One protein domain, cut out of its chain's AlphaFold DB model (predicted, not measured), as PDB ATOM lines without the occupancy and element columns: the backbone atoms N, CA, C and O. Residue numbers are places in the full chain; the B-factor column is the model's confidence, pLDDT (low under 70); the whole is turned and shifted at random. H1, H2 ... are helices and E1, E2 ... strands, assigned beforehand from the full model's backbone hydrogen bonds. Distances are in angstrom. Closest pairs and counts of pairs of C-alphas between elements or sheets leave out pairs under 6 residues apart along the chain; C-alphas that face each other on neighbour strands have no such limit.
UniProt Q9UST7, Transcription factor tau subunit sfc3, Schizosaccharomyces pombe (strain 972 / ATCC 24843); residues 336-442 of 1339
ATOM      1  N   THR A 336      97.298  93.328 110.097       54.25
ATOM      2  CA  THR A 336      96.036  92.875 109.516       54.25
ATOM      3  C   THR A 336      95.445  94.066 108.780       54.25
ATOM      4  O   THR A 336      95.020  95.048 109.387       54.25
ATOM      5  N   LEU A 337      95.509  94.015 107.449       59.02
ATOM      6  CA  LEU A 337      94.957  95.056 106.596       59.02
ATOM      7  C   LEU A 337      93.435  95.090 106.805       59.02
ATOM      8  O   LEU A 337      92.792  94.044 106.675       59.02
ATOM      9  N   PRO A 338      92.845  96.255 107.121       66.24
ATOM     10  CA  PRO A 338      91.407  96.366 107.316       66.24
ATOM     11  C   PRO A 338      90.665  96.004 106.021       66.24
ATOM     12  O   PRO A 338      90.915  96.591 104.968       66.24
ATOM     13  N   GLN A 339      89.746  95.038 106.094       68.46
ATOM     14  CA  GLN A 339      88.985  94.554 104.938       68.46
ATOM     15  C   GLN A 339      87.539  95.050 104.984       68.46
ATOM     16  O   GLN A 339      86.622  94.333 105.385       68.46
ATOM     17  N   TRP A 340      87.316  96.289 104.545       72.21
ATOM     18  CA  TRP A 340      85.970  96.842 104.402       72.21
ATOM     19  C   TRP A 340      85.455  96.719 102.959       72.21
ATOM     20  O   TRP A 340      86.030  97.280 102.026       72.21
ATOM     21  N   SER A 341      84.325  96.030 102.765       72.18
ATOM     22  CA  SER A 341      83.627  95.967 101.473       72.18
ATOM     23  C   SER A 341      82.653  97.133 101.292       72.18
ATOM     24  O   SER A 341      81.784  97.356 102.131       72.18
ATOM     25  N   ARG A 342      82.721  97.835 100.152       69.59
ATOM     26  CA  ARG A 342      81.766  98.909  99.801       69.59
ATOM     27  C   ARG A 342      80.396  98.403  99.333       69.59
ATOM     28  O   ARG A 342      79.461  99.192  99.264       69.59
ATOM     29  N   PHE A 343      80.272  97.116  99.009       66.75
ATOM     30  CA  PHE A 343      79.029  96.531  98.488       66.75
ATOM     31  C   PHE A 343      78.055  96.098  99.581       66.75
ATOM     32  O   PHE A 343      76.890  95.839  99.292       66.75
ATOM     33  N   ARG A 344      78.521  95.994 100.830       69.80
ATOM     34  CA  ARG A 344      77.662  95.696 101.977       69.80
ATOM     35  C   ARG A 344      77.688  96.860 102.962       69.80
ATOM     36  O   ARG A 344      78.759  97.426 103.183       69.80
ATOM     37  N   PRO A 345      76.556  97.194 103.597       81.51
ATOM     38  CA  PRO A 345      76.539  98.175 104.674       81.51
ATOM     39  C   PRO A 345      77.549  97.819 105.771       81.51
ATOM     40  O   PRO A 345      77.806  96.638 106.041       81.51
ATOM     41  N   LEU A 346      78.145  98.838 106.389       83.02
ATOM     42  CA  LEU A 346      79.150  98.652 107.437       83.02
ATOM     43  C   LEU A 346      78.525  97.985 108.672       83.02
ATOM     44  O   LEU A 346      79.131  97.116 109.290       83.02
ATOM     45  N   GLU A 347      77.269  98.324 108.952       85.81
ATOM     46  CA  GLU A 347      76.407  97.758 109.987       85.81
ATOM     47  C   GLU A 347      76.325  96.234 109.870       85.81
ATOM     48  O   GLU A 347      76.532  95.505 110.842       85.81
ATOM     49  N   PHE A 348      76.069  95.749 108.652       85.42
ATOM     50  CA  PHE A 348      75.962  94.323 108.373       85.42
ATOM     51  C   PHE A 348      77.314  93.622 108.528       85.42
ATOM     52  O   PHE A 348      77.388  92.533 109.089       85.42
ATOM     53  N   GLN A 349      78.403  94.246 108.076       87.32
ATOM     54  CA  GLN A 349      79.745  93.681 108.233       87.32
ATOM     55  C   GLN A 349      80.161  93.590 109.708       87.32
ATOM     56  O   GLN A 349      80.697  92.562 110.124       87.32
ATOM     57  N   CYS A 350      79.838  94.600 110.525       88.63
ATOM     58  CA  CYS A 350      79.998  94.529 111.977       88.63
ATOM     59  C   CYS A 350      79.188  93.369 112.571       88.63
ATOM     60  O   CYS A 350      79.734  92.585 113.344       88.63
ATOM     61  N   PHE A 351      77.917  93.219 112.181       86.83
ATOM     62  CA  PHE A 351      77.077  92.112 112.643       86.83
ATOM     63  C   PHE A 351      77.668  90.742 112.282       86.83
ATOM     64  O   PHE A 351      77.716  89.859 113.134       86.83
ATOM     65  N   VAL A 352      78.174  90.563 111.056       86.67
ATOM     66  CA  VAL A 352      78.804  89.305 110.618       86.67
ATOM     67  C   VAL A 352      80.054  88.986 111.434       86.67
ATOM     68  O   VAL A 352      80.188  87.853 111.891       86.67
ATOM     69  N   LEU A 353      80.937  89.963 111.670       86.24
ATOM     70  CA  LEU A 353      82.120  89.760 112.516       86.24
ATOM     71  C   LEU A 353      81.732  89.361 113.945       86.24
ATOM     72  O   LEU A 353      82.301  88.421 114.496       86.24
ATOM     73  N   ILE A 354      80.728  90.028 114.520       89.46
ATOM     74  CA  ILE A 354      80.225  89.727 115.866       89.46
ATOM     75  C   ILE A 354      79.602  88.326 115.919       89.46
ATOM     76  O   ILE A 354      79.864  87.568 116.850       89.46
ATOM     77  N   ARG A 355      78.814  87.951 114.905       86.44
ATOM     78  CA  ARG A 355      78.197  86.624 114.795       86.44
ATOM     79  C   ARG A 355      79.248  85.523 114.676       86.44
ATOM     80  O   ARG A 355      79.128  84.506 115.352       86.44
ATOM     81  N   ASN A 356      80.276  85.730 113.854       86.04
ATOM     82  CA  ASN A 356      81.322  84.737 113.610       86.04
ATOM     83  C   ASN A 356      82.204  84.490 114.848       86.04
ATOM     84  O   ASN A 356      82.740  83.397 114.996       86.04
ATOM     85  N   ALA A 357      82.328  85.460 115.760       85.88
ATOM     86  CA  ALA A 357      83.040  85.263 117.026       85.88
ATOM     87  C   ALA A 357      82.287  84.372 118.030       85.88
ATOM     88  O   ALA A 357      82.878  83.883 119.000       85.88
ATOM     89  N   GLY A 358      80.983  84.160 117.813       83.68
ATOM     90  CA  GLY A 358      80.141  83.304 118.640       83.68
ATOM     91  C   GLY A 358      80.238  83.654 120.127       83.68
ATOM     92  O   GLY A 358      80.071  84.804 120.528       83.68
ATOM     93  N   PHE A 359      80.536  82.650 120.952       80.55
ATOM     94  CA  PHE A 359      80.572  82.744 122.417       80.55
ATOM     95  C   PHE A 359      81.625  83.696 122.990       80.55
ATOM     96  O   PHE A 359      81.492  84.129 124.136       80.55
ATOM     97  N   HIS A 360      82.689  83.986 122.238       80.42
ATOM     98  CA  HIS A 360      83.768  84.846 122.719       80.42
ATOM     99  C   HIS A 360      83.387  86.325 122.648       80.42
ATOM    100  O   HIS A 360      83.886  87.108 123.459       80.42
ATOM    101  N   GLY A 361      82.490  86.696 121.727       84.82
ATOM    102  CA  GLY A 361      82.198  88.087 121.392       84.82
ATOM    103  C   GLY A 361      83.401  88.803 120.777       84.82
ATOM    104  O   GLY A 361      84.499  88.255 120.691       84.82
ATOM    105  N   VAL A 362      83.192  90.048 120.349       87.18
ATOM    106  CA  VAL A 362      84.249  90.861 119.726       87.18
ATOM    107  C   VAL A 362      84.440  92.160 120.490       87.18
ATOM    108  O   VAL A 362      83.475  92.861 120.804       87.18
ATOM    109  N   ILE A 363      85.694  92.497 120.777       87.97
ATOM    110  CA  ILE A 363      86.060  93.768 121.408       87.97
ATOM    111  C   ILE A 363      86.150  94.855 120.332       87.97
ATOM    112  O   ILE A 363      86.589  94.598 119.213       87.97
ATOM    113  N   THR A 364      85.802  96.097 120.679       84.83
ATOM    114  CA  THR A 364      85.885  97.255 119.761       84.83
ATOM    115  C   THR A 364      87.213  97.321 118.987       84.83
ATOM    116  O   THR A 364      87.211  97.556 117.782       84.83
ATOM    117  N   LEU A 365      88.345  97.056 119.654       81.80
ATOM    118  CA  LEU A 365      89.676  97.069 119.036       81.80
ATOM    119  C   LEU A 365      89.834  96.022 117.923       81.80
ATOM    120  O   LEU A 365      90.444  96.324 116.904       81.80
ATOM    121  N   GLN A 366      89.254  94.829 118.081       83.46
ATOM    122  CA  GLN A 366      89.302  93.773 117.065       83.46
ATOM    123  C   GLN A 366      88.440  94.118 115.845       83.46
ATOM    124  O   GLN A 366      88.819  93.814 114.717       83.46
ATOM    125  N   ILE A 367      87.301  94.794 116.051       85.82
ATOM    126  CA  ILE A 367      86.485  95.310 114.937       85.82
ATOM    127  C   ILE A 367      87.265  96.399 114.194       85.82
ATOM    128  O   ILE A 367      87.271  96.423 112.966       85.82
ATOM    129  N   LEU A 368      87.961  97.280 114.921       83.13
ATOM    130  CA  LEU A 368      88.820  98.288 114.304       83.13
ATOM    131  C   LEU A 368      89.931  97.636 113.485       83.13
ATOM    132  O   LEU A 368      90.030  97.929 112.300       83.13
ATOM    133  N   SER A 369      90.726  96.734 114.063       79.63
ATOM    134  CA  SER A 369      91.847  96.110 113.349       79.63
ATOM    135  C   SER A 369      91.396  95.253 112.163       79.63
ATOM    136  O   SER A 369      92.032  95.291 111.120       79.63
ATOM    137  N   GLY A 370      90.283  94.522 112.284       78.30
ATOM    138  CA  GLY A 370      89.798  93.646 111.213       78.30
ATOM    139  C   GLY A 370      89.043  94.361 110.086       78.30
ATOM    140  O   GLY A 370      89.090  93.909 108.943       78.30
ATOM    141  N   LEU A 371      88.337  95.459 110.384       82.94
ATOM    142  CA  LEU A 371      87.365  96.052 109.454       82.94
ATOM    143  C   LEU A 371      87.768  97.435 108.929       82.94
ATOM    144  O   LEU A 371      87.787  97.637 107.722       82.94
ATOM    145  N   THR A 372      88.041  98.404 109.809       81.69
ATOM    146  CA  THR A 372      88.083  99.842 109.432       81.69
ATOM    147  C   THR A 372      89.416 100.543 109.695       81.69
ATOM    148  O   THR A 372      89.668 101.610 109.141       81.69
ATOM    149  N   GLY A 373      90.278  99.958 110.519       76.51
ATOM    150  CA  GLY A 373      91.515 100.547 111.019       76.51
ATOM    151  C   GLY A 373      91.328 101.347 112.314       76.51
ATOM    152  O   GLY A 373      90.266 101.893 112.606       76.51
ATOM    153  N   ILE A 374      92.405 101.464 113.097       72.93
ATOM    154  CA  ILE A 374      92.408 102.081 114.441       72.93
ATOM    155  C   ILE A 374      91.988 103.564 114.402       72.93
ATOM    156  O   ILE A 374      91.351 104.059 115.331       72.93
ATOM    157  N   ARG A 375      92.275 104.274 113.301       72.70
ATOM    158  CA  ARG A 375      91.888 105.685 113.113       72.70
ATOM    159  C   ARG A 375      90.371 105.887 112.989       72.70
ATOM    160  O   ARG A 375      89.881 106.976 113.270       72.70
ATOM    161  N   PHE A 376      89.609 104.848 112.639       76.80
ATOM    162  CA  PHE A 376      88.152 104.921 112.476       76.80
ATOM    163  C   PHE A 376      87.374 104.719 113.793       76.80
ATOM    164  O   PHE A 376      86.169 104.468 113.784       76.80
ATOM    165  N   ASN A 377      88.046 104.859 114.943       80.48
ATOM    166  CA  ASN A 377      87.482 104.589 116.267       80.48
ATOM    167  C   ASN A 377      86.213 105.404 116.566       80.48
ATOM    168  O   ASN A 377      85.166 104.815 116.816       80.48
ATOM    169  N   LYS A 378      86.251 106.746 116.482       81.49
ATOM    170  CA  LYS A 378      85.085 107.584 116.841       81.49
ATOM    171  C   LYS A 378      83.837 107.271 115.986       81.49
ATOM    172  O   LYS A 378      82.771 107.069 116.574       81.49
ATOM    173  N   PRO A 379      83.918 107.197 114.637       80.94
ATOM    174  CA  PRO A 379      82.762 106.829 113.817       80.94
ATOM    175  C   PRO A 379      82.246 105.413 114.093       80.94
ATOM    176  O   PRO A 379      81.039 105.238 114.249       80.94
ATOM    177  N   LEU A 380      83.138 104.421 114.206       85.21
ATOM    178  CA  LEU A 380      82.746 103.040 114.491       85.21
ATOM    179  C   LEU A 380      82.083 102.920 115.865       85.21
ATOM    180  O   LEU A 380      81.075 102.238 116.009       85.21
ATOM    181  N   PHE A 381      82.610 103.612 116.873       83.40
ATOM    182  CA  PHE A 381      82.044 103.612 118.214       83.40
ATOM    183  C   PHE A 381      80.625 104.184 118.223       83.40
ATOM    184  O   PHE A 381      79.727 103.616 118.843       83.40
ATOM    185  N   LYS A 382      80.394 105.273 117.483       84.56
ATOM    186  CA  LYS A 382      79.059 105.854 117.313       84.56
ATOM    187  C   LYS A 382      78.112 104.904 116.574       84.56
ATOM    188  O   LYS A 382      76.949 104.798 116.955       84.56
ATOM    189  N   LEU A 383      78.608 104.199 115.556       84.04
ATOM    190  CA  LEU A 383      77.845 103.193 114.818       84.04
ATOM    191  C   LEU A 383      77.429 102.025 115.719       84.04
ATOM    192  O   LEU A 383      76.253 101.684 115.793       84.04
ATOM    193  N   LEU A 384      78.384 101.445 116.445       86.66
ATOM    194  CA  LEU A 384      78.142 100.344 117.376       86.66
ATOM    195  C   LEU A 384      77.226 100.776 118.528       86.66
ATOM    196  O   LEU A 384      76.346 100.015 118.921       86.66
ATOM    197  N   GLY A 385      77.378 102.007 119.021       85.03
ATOM    198  CA  GLY A 385      76.449 102.618 119.973       85.03
ATOM    199  C   GLY A 385      75.027 102.676 119.416       85.03
ATOM    200  O   GLY A 385      74.108 102.168 120.048       85.03
ATOM    201  N   SER A 386      74.857 103.179 118.189       82.07
ATOM    202  CA  SER A 386      73.561 103.232 117.499       82.07
ATOM    203  C   SER A 386      72.922 101.846 117.335       82.07
ATOM    204  O   SER A 386      71.730 101.694 117.592       82.07
ATOM    205  N   LEU A 387      73.706 100.829 116.957       80.84
ATOM    206  CA  LEU A 387      73.232  99.446 116.799       80.84
ATOM    207  C   LEU A 387      72.778  98.810 118.124       80.84
ATOM    208  O   LEU A 387      71.948  97.902 118.119       80.84
ATOM    209  N   VAL A 388      73.314  99.275 119.256       82.18
ATOM    210  CA  VAL A 388      73.014  98.743 120.593       82.18
ATOM    211  C   VAL A 388      71.924  99.537 121.314       82.18
ATOM    212  O   VAL A 388      71.140  98.933 122.045       82.18
ATOM    213  N   GLU A 389      71.888 100.864 121.163       75.62
ATOM    214  CA  GLU A 389      70.963 101.769 121.861       75.62
ATOM    215  C   GLU A 389      69.581 101.799 121.203       75.62
ATOM    216  O   GLU A 389      68.565 101.779 121.897       75.62
ATOM    217  N   HIS A 390      69.508 101.772 119.869       67.02
ATOM    218  CA  HIS A 390      68.242 101.871 119.141       67.02
ATOM    219  C   HIS A 390      67.521 100.519 118.979       67.02
ATOM    220  O   HIS A 390      66.896 100.268 117.949       67.02
ATOM    221  N   ARG A 391      67.529  99.651 120.003       63.12
ATOM    222  CA  ARG A 391      66.833  98.344 119.938       63.12
ATOM    223  C   ARG A 391      65.331  98.480 119.739       63.12
ATOM    224  O   ARG A 391      64.750  97.673 119.033       63.12
ATOM    225  N   SER A 392      64.719  99.518 120.309       63.50
ATOM    226  CA  SER A 392      63.288  99.809 120.148       63.50
ATOM    227  C   SER A 392      62.896 100.141 118.706       63.50
ATOM    228  O   SER A 392      61.716 100.113 118.385       63.50
ATOM    229  N   SER A 393      63.870 100.487 117.854       67.35
ATOM    230  CA  SER A 393      63.638 100.705 116.422       67.35
ATOM    231  C   SER A 393      63.721  99.420 115.598       67.35
ATOM    232  O   SER A 393      63.324  99.428 114.437       67.35
ATOM    233  N   VAL A 394      64.226  98.325 116.182       70.25
ATOM    234  CA  VAL A 394      64.249  97.018 115.526       70.25
ATOM    235  C   VAL A 394      62.830  96.447 115.591       70.25
ATOM    236  O   VAL A 394      62.314  96.262 116.695       70.25
ATOM    237  N   PRO A 395      62.187  96.158 114.448       72.89
ATOM    238  CA  PRO A 395      60.870  95.536 114.432       72.89
ATOM    239  C   PRO A 395      60.851  94.225 115.227       72.89
ATOM    240  O   PRO A 395      61.814  93.457 115.185       72.89
ATOM    241  N   ASN A 396      59.739  93.936 115.906       71.30
ATOM    242  CA  ASN A 396      59.613  92.788 116.814       71.30
ATOM    243  C   ASN A 396      60.024  91.445 116.176       71.30
ATOM    244  O   ASN A 396      60.700  90.641 116.822       71.30
ATOM    245  N   HIS A 397      59.698  91.225 114.898       72.51
ATOM    246  CA  HIS A 397      60.045  90.001 114.164       72.51
ATOM    247  C   HIS A 397      61.558  89.842 113.882       72.51
ATOM    248  O   HIS A 397      62.057  88.726 113.735       72.51
ATOM    249  N   LEU A 398      62.326  90.940 113.889       74.22
ATOM    250  CA  LEU A 398      63.791  90.956 113.732       74.22
ATOM    251  C   LEU A 398      64.535  91.084 115.067       74.22
ATOM    252  O   LEU A 398      65.756  91.251 115.084       74.22
ATOM    253  N   SER A 399      63.831  90.987 116.198       74.63
ATOM    254  CA  SER A 399      64.430  91.090 117.537       74.63
ATOM    255  C   SER A 399      65.594  90.108 117.758       74.63
ATOM    256  O   SER A 399      66.563  90.441 118.450       74.63
ATOM    257  N   HIS A 400      65.557  88.950 117.088       76.01
ATOM    258  CA  HIS A 400      66.614  87.936 117.088       76.01
ATOM    259  C   HIS A 400      67.960  88.428 116.510       76.01
ATOM    260  O   HIS A 400      69.012  87.920 116.896       76.01
ATOM    261  N   MET A 401      67.960  89.447 115.638       78.21
ATOM    262  CA  MET A 401      69.171  90.030 115.036       78.21
ATOM    263  C   MET A 401      69.806  91.147 115.879       78.21
ATOM    264  O   MET A 401      70.788  91.763 115.461       78.21
ATOM    265  N   SER A 402      69.267  91.450 117.060       82.25
ATOM    266  CA  SER A 402      69.777  92.553 117.875       82.25
ATOM    267  C   SER A 402      71.179  92.281 118.447       82.25
ATOM    268  O   SER A 402      71.539  91.158 118.820       82.25
ATOM    269  N   ILE A 403      71.988  93.343 118.524       85.58
ATOM    270  CA  ILE A 403      73.338  93.309 119.096       85.58
ATOM    271  C   ILE A 403      73.273  93.759 120.555       85.58
ATOM    272  O   ILE A 403      72.634  94.751 120.907       85.58
ATOM    273  N   THR A 404      73.974  93.028 121.418       83.78
ATOM    274  CA  THR A 404      74.128  93.353 122.834       83.78
ATOM    275  C   THR A 404      75.573  93.718 123.145       83.78
ATOM    276  O   THR A 404      76.507  93.192 122.544       83.78
ATOM    277  N   ARG A 405      75.754  94.639 124.093       86.07
ATOM    278  CA  ARG A 405      77.055  95.126 124.548       86.07
ATOM    279  C   ARG A 405      77.219  94.837 126.033       86.07
ATOM    280  O   ARG A 405      76.325  95.165 126.809       86.07
ATOM    281  N   PHE A 406      78.372  94.304 126.412       82.45
ATOM    282  CA  PHE A 406      78.800  94.150 127.798       82.45
ATOM    283  C   PHE A 406      80.077  94.947 128.060       82.45
ATOM    284  O   PHE A 406      80.881  95.175 127.158       82.45
ATOM    285  N   GLU A 407      80.221  95.404 129.300       81.79
ATOM    286  CA  GLU A 407      81.432  96.057 129.788       81.79
ATOM    287  C   GLU A 407      82.336  95.018 130.439       81.79
ATOM    288  O   GLU A 407      82.035  94.528 131.528       81.79
ATOM    289  N   ASP A 408      83.461  94.731 129.795       73.19
ATOM    290  CA  ASP A 408      84.573  94.044 130.432       73.19
ATOM    291  C   ASP A 408      85.280  95.061 131.327       73.19
ATOM    292  O   ASP A 408      85.967  95.971 130.851       73.19
ATOM    293  N   LYS A 409      85.059  94.941 132.635       70.05
ATOM    294  CA  LYS A 409      85.753  95.741 133.644       70.05
ATOM    295  C   LYS A 409      86.957  94.952 134.128       70.05
ATOM    296  O   LYS A 409      86.809  94.015 134.908       70.05
ATOM    297  N   THR A 410      88.142  95.343 133.685       62.45
ATOM    298  CA  THR A 410      89.366  95.004 134.413       62.45
ATOM    299  C   THR A 410      89.536  96.009 135.558       62.45
ATOM    300  O   THR A 410      88.841  97.028 135.613       62.45
ATOM    301  N   LYS A 411      90.463  95.763 136.494       58.37
ATOM    302  CA  LYS A 411      90.757  96.729 137.571       58.37
ATOM    303  C   LYS A 411      91.202  98.102 137.034       58.37
ATOM    304  O   LYS A 411      91.086  99.087 137.753       58.37
ATOM    305  N   LYS A 412      91.706  98.166 135.793       61.22
ATOM    306  CA  LYS A 412      92.343  99.359 135.205       61.22
ATOM    307  C   LYS A 412      91.642  99.908 133.969       61.22
ATOM    308  O   LYS A 412      91.745 101.099 133.707       61.22
ATOM    309  N   SER A 413      90.941  99.075 133.205       61.51
ATOM    310  CA  SER A 413      90.308  99.478 131.952       61.51
ATOM    311  C   SER A 413      88.905  98.909 131.796       61.51
ATOM    312  O   SER A 413      88.559  97.837 132.294       61.51
ATOM    313  N   ARG A 414      88.067  99.683 131.106       75.69
ATOM    314  CA  ARG A 414      86.702  99.307 130.743       75.69
ATOM    315  C   ARG A 414      86.650  99.195 129.234       75.69
ATOM    316  O   ARG A 414      86.899 100.179 128.541       75.69
ATOM    317  N   GLN A 415      86.349  98.010 128.726       79.33
ATOM    318  CA  GLN A 415      86.219  97.784 127.292       79.33
ATOM    319  C   GLN A 415      84.839  97.230 126.971       79.33
ATOM    320  O   GLN A 415      84.265  96.454 127.729       79.33
ATOM    321  N   TYR A 416      84.298  97.647 125.830       85.88
ATOM    322  CA  TYR A 416      83.032  97.128 125.340       85.88
ATOM    323  C   TYR A 416      83.255  95.898 124.470       85.88
ATOM    324  O   TYR A 416      84.000  95.953 123.481       85.88
ATOM    325  N   ARG A 417      82.556  94.822 124.832       88.80
ATOM    326  CA  ARG A 417      82.474  93.572 124.086       88.80
ATOM    327  C   ARG A 417      81.069  93.404 123.516       88.80
ATOM    328  O   ARG A 417      80.079  93.567 124.233       88.80
ATOM    329  N   TYR A 418      80.991  93.096 122.227       89.82
ATOM    330  CA  TYR A 418      79.739  92.968 121.485       89.82
ATOM    331  C   TYR A 418      79.417  91.507 121.188       89.82
ATOM    332  O   TYR A 418      80.305  90.720 120.860       89.82
ATOM    333  N   PHE A 419      78.129  91.181 121.268       88.03
ATOM    334  CA  PHE A 419      77.571  89.849 121.059       88.03
ATOM    335  C   PHE A 419      76.287  89.939 120.237       88.03
ATOM    336  O   PHE A 419      75.530  90.906 120.356       88.03
ATOM    337  N   THR A 420      75.993  88.905 119.451       86.90
ATOM    338  CA  THR A 420      74.624  88.693 118.956       86.90
ATOM    339  C   THR A 420      73.750  88.179 120.097       86.90
ATOM    340  O   THR A 420      74.258  87.516 121.006       86.90
ATOM    341  N   LEU A 421      72.439  88.438 120.054       82.18
ATOM    342  CA  LEU A 421      71.501  87.966 121.081       82.18
ATOM    343  C   LEU A 421      71.655  86.457 121.355       82.18
ATOM    344  O   LEU A 421      71.831  86.055 122.504       82.18
ATOM    345  N   GLN A 422      71.686  85.634 120.303       81.37
ATOM    346  CA  GLN A 422      71.833  84.179 120.420       81.37
ATOM    347  C   GLN A 422      73.173  83.763 121.049       81.37
ATOM    348  O   GLN A 422      73.201  82.927 121.949       81.37
ATOM    349  N   SER A 423      74.289  84.374 120.630       83.14
ATOM    350  CA  SER A 423      75.606  84.070 121.215       83.14
ATOM    351  C   SER A 423      75.678  84.423 122.701       83.14
ATOM    352  O   SER A 423      76.282  83.695 123.489       83.14
ATOM    353  N   GLN A 424      75.002  85.504 123.096       81.31
ATOM    354  CA  GLN A 424      74.912  85.928 124.482       81.31
ATOM    355  C   GLN A 424      74.072  84.952 125.313       81.31
ATOM    356  O   GLN A 424      74.489  84.608 126.416       81.31
ATOM    357  N   LEU A 425      72.925  84.489 124.803       78.67
ATOM    358  CA  LEU A 425      72.115  83.468 125.477       78.67
ATOM    359  C   LEU A 425      72.939  82.209 125.736       78.67
ATOM    360  O   LEU A 425      73.060  81.779 126.882       78.67
ATOM    361  N   ASN A 426      73.584  81.680 124.697       81.72
ATOM    362  CA  ASN A 426      74.360  80.452 124.820       81.72
ATOM    363  C   ASN A 426      75.558  80.626 125.777       81.72
ATOM    364  O   ASN A 426      75.904  79.701 126.511       81.72
ATOM    365  N   ARG A 427      76.164  81.823 125.830       81.01
ATOM    366  CA  ARG A 427      77.210  82.167 126.807       81.01
ATOM    367  C   ARG A 427      76.685  82.161 128.246       81.01
ATOM    368  O   ARG A 427      77.341  81.591 129.111       81.01
ATOM    369  N   LEU A 428      75.532  82.777 128.514       80.57
ATOM    370  CA  LEU A 428      74.962  82.828 129.869       80.57
ATOM    371  C   LEU A 428      74.504  81.448 130.359       80.57
ATOM    372  O   LEU A 428      74.657  81.155 131.541       80.57
ATOM    373  N   ILE A 429      73.997  80.603 129.454       80.75
ATOM    374  CA  ILE A 429      73.653  79.204 129.751       80.75
ATOM    375  C   ILE A 429      74.915  78.426 130.148       80.75
ATOM    376  O   ILE A 429      74.921  77.754 131.176       80.75
ATOM    377  N   ARG A 430      76.013  78.568 129.389       78.40
ATOM    378  CA  ARG A 430      77.304  77.931 129.705       78.40
ATOM    379  C   ARG A 430      77.887  78.407 131.038       78.40
ATOM    380  O   ARG A 430      78.449  77.607 131.775       78.40
ATOM    381  N   ASP A 431      77.752  79.695 131.349       78.29
ATOM    382  CA  ASP A 431      78.230  80.272 132.612       78.29
ATOM    383  C   ASP A 431      77.333  79.876 133.820       78.29
ATOM    384  O   ASP A 431      77.555  80.349 134.934       78.29
ATOM    385  N   GLY A 432      76.331  79.003 133.625       78.63
ATOM    386  CA  GLY A 432      75.517  78.408 134.692       78.63
ATOM    387  C   GLY A 432      74.453  79.340 135.273       78.63
ATOM    388  O   GLY A 432      73.970  79.119 136.384       78.63
ATOM    389  N   ILE A 433      74.095  80.410 134.559       77.62
ATOM    390  CA  ILE A 433      73.109  81.380 135.039       77.62
ATOM    391  C   ILE A 433      71.699  80.806 134.816       77.62
ATOM    392  O   ILE A 433      71.371  80.436 133.689       77.62
ATOM    393  N   PRO A 434      70.830  80.748 135.846       77.56
ATOM    394  CA  PRO A 434      69.504  80.154 135.703       77.56
ATOM    395  C   PRO A 434      68.641  80.910 134.684       77.56
ATOM    396  O   PRO A 434      68.675  82.146 134.630       77.56
ATOM    397  N   ALA A 435      67.829  80.170 133.921       69.59
ATOM    398  CA  ALA A 435      67.011  80.681 132.813       69.59
ATOM    399  C   ALA A 435      66.086  81.849 133.211       69.59
ATOM    400  O   ALA A 435      65.895  82.790 132.435       69.59
ATOM    401  N   GLU A 436      65.584  81.858 134.448       70.12
ATOM    402  CA  GLU A 436      64.792  82.968 134.999       70.12
ATOM    403  C   GLU A 436      65.583  84.281 135.076       70.12
ATOM    404  O   GLU A 436      65.043  85.368 134.869       70.12
ATOM    405  N   THR A 437      66.881  84.197 135.372       73.59
ATOM    406  CA  THR A 437      67.771  85.363 135.445       73.59
ATOM    407  C   THR A 437      68.163  85.820 134.046       73.59
ATOM    408  O   THR A 437      68.218  87.020 133.788       73.59
ATOM    409  N   ILE A 438      68.374  84.875 133.124       64.08
ATOM    410  CA  ILE A 438      68.633  85.162 131.707       64.08
ATOM    411  C   ILE A 438      67.454  85.931 131.102       64.08
ATOM    412  O   ILE A 438      67.668  86.965 130.474       64.08
ATOM    413  N   SER A 439      66.223  85.497 131.385       66.63
ATOM    414  CA  SER A 439      64.989  86.152 130.927       66.63
ATOM    415  C   SER A 439      64.811  87.575 131.470       66.63
ATOM    416  O   SER A 439      64.096  88.372 130.875       66.63
ATOM    417  N   LYS A 440      65.464  87.919 132.591       68.72
ATOM    418  CA  LYS A 440      65.494  89.287 133.142       68.72
ATOM    419  C   LYS A 440      66.620  90.142 132.555       68.72
ATOM    420  O   LYS A 440      66.496  91.363 132.516       68.72
ATOM    421  N   LEU A 441      67.741  89.522 132.176       63.79
ATOM    422  CA  LEU A 441      68.937  90.208 131.669       63.79
ATOM    423  C   LEU A 441      68.873  90.473 130.165       63.79
ATOM    424  O   LEU A 441      69.434  91.469 129.704       63.79
ATOM    425  N   LEU A 442      68.224  89.590 129.407       62.95
ATOM    426  CA  LEU A 442      67.979  89.782 127.987       62.95
ATOM    427  C   LEU A 442      66.535  90.208 127.734       62.95
ATOM    428  O   LEU A 442      65.623  89.677 128.363       62.95
TER     429      LEU A 442
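What this domain is: This is residues 336 to 442 of the 1339 residues of the protein "Transcription factor tau subunit sfc3" of Schizosaccharomyces pombe (strain 972 / ATCC 24843) (UniProt Q9UST7). A two-stranded hairpin, E1 and E2, runs through the middle, with H1, H2 and H3 gathered on one side of it and H5, followed by H6, on the other. Its turn, residues 410 to 413, sticks out at one end, and the short H4 lies beyond the other. The 107 printed residues hold six named helices and two antiparallel strands, in the order H1 H2 H3 H4 E1 E2 H5 H6, mostly helix. The whole is compact, with a radius of gyration of the C-alphas of 14.4 A, and only just flat, spanning 42 by 38 by 21 A.

Where its parts are: E1 is residues 403 to 409, 19.3 A long, and E2 residues 414 to 420, 19.9 A. H1, residues 346 to 356, begins at C-alpha (79.150, 98.652, 107.437). H2 is residues 364 to 372, H3 374 to 389, 22.7 A, H4 396 to 401, H5 421 to 430, and H6 435 to 441, ending at C-alpha (68.937, 90.208, 131.669). H3 has a kink of 35 degrees near residue 381.

How they stand to each other: In the E1 and E2 hairpin, N 406 and O 417 are 2.9 A apart. The closest C-alphas of H1 and E2, Ile 354 and Phe 419, are 5.8 A apart; those of H3 and E1, Val 388 and Ile 403, 5.6 A. H2 and H3 touch at Leu 368 and Ile 374, C-alphas 5.2 A apart, through residues 374 to 381 of H3 alone. H5 and H6 only just touch, with 3 pairs of C-alphas within 8 A, the closest Leu 428 and Ile 438, 7.0 A. Every O i to N i+4 pair is within hydrogen-bond range in H1, H2, H5 and H6; H3 has 10 of 12, H4 0 of 2, with 2 of 3 O i to N i+3 pairs.

The domain as a whole: The C-alphas farthest apart, Leu 337 and Glu 436, are 43.2 A apart. The printed part has no cut and no long link. Confidence is under 70 at 21 residues, among them 336 to 339 and 438 to 442.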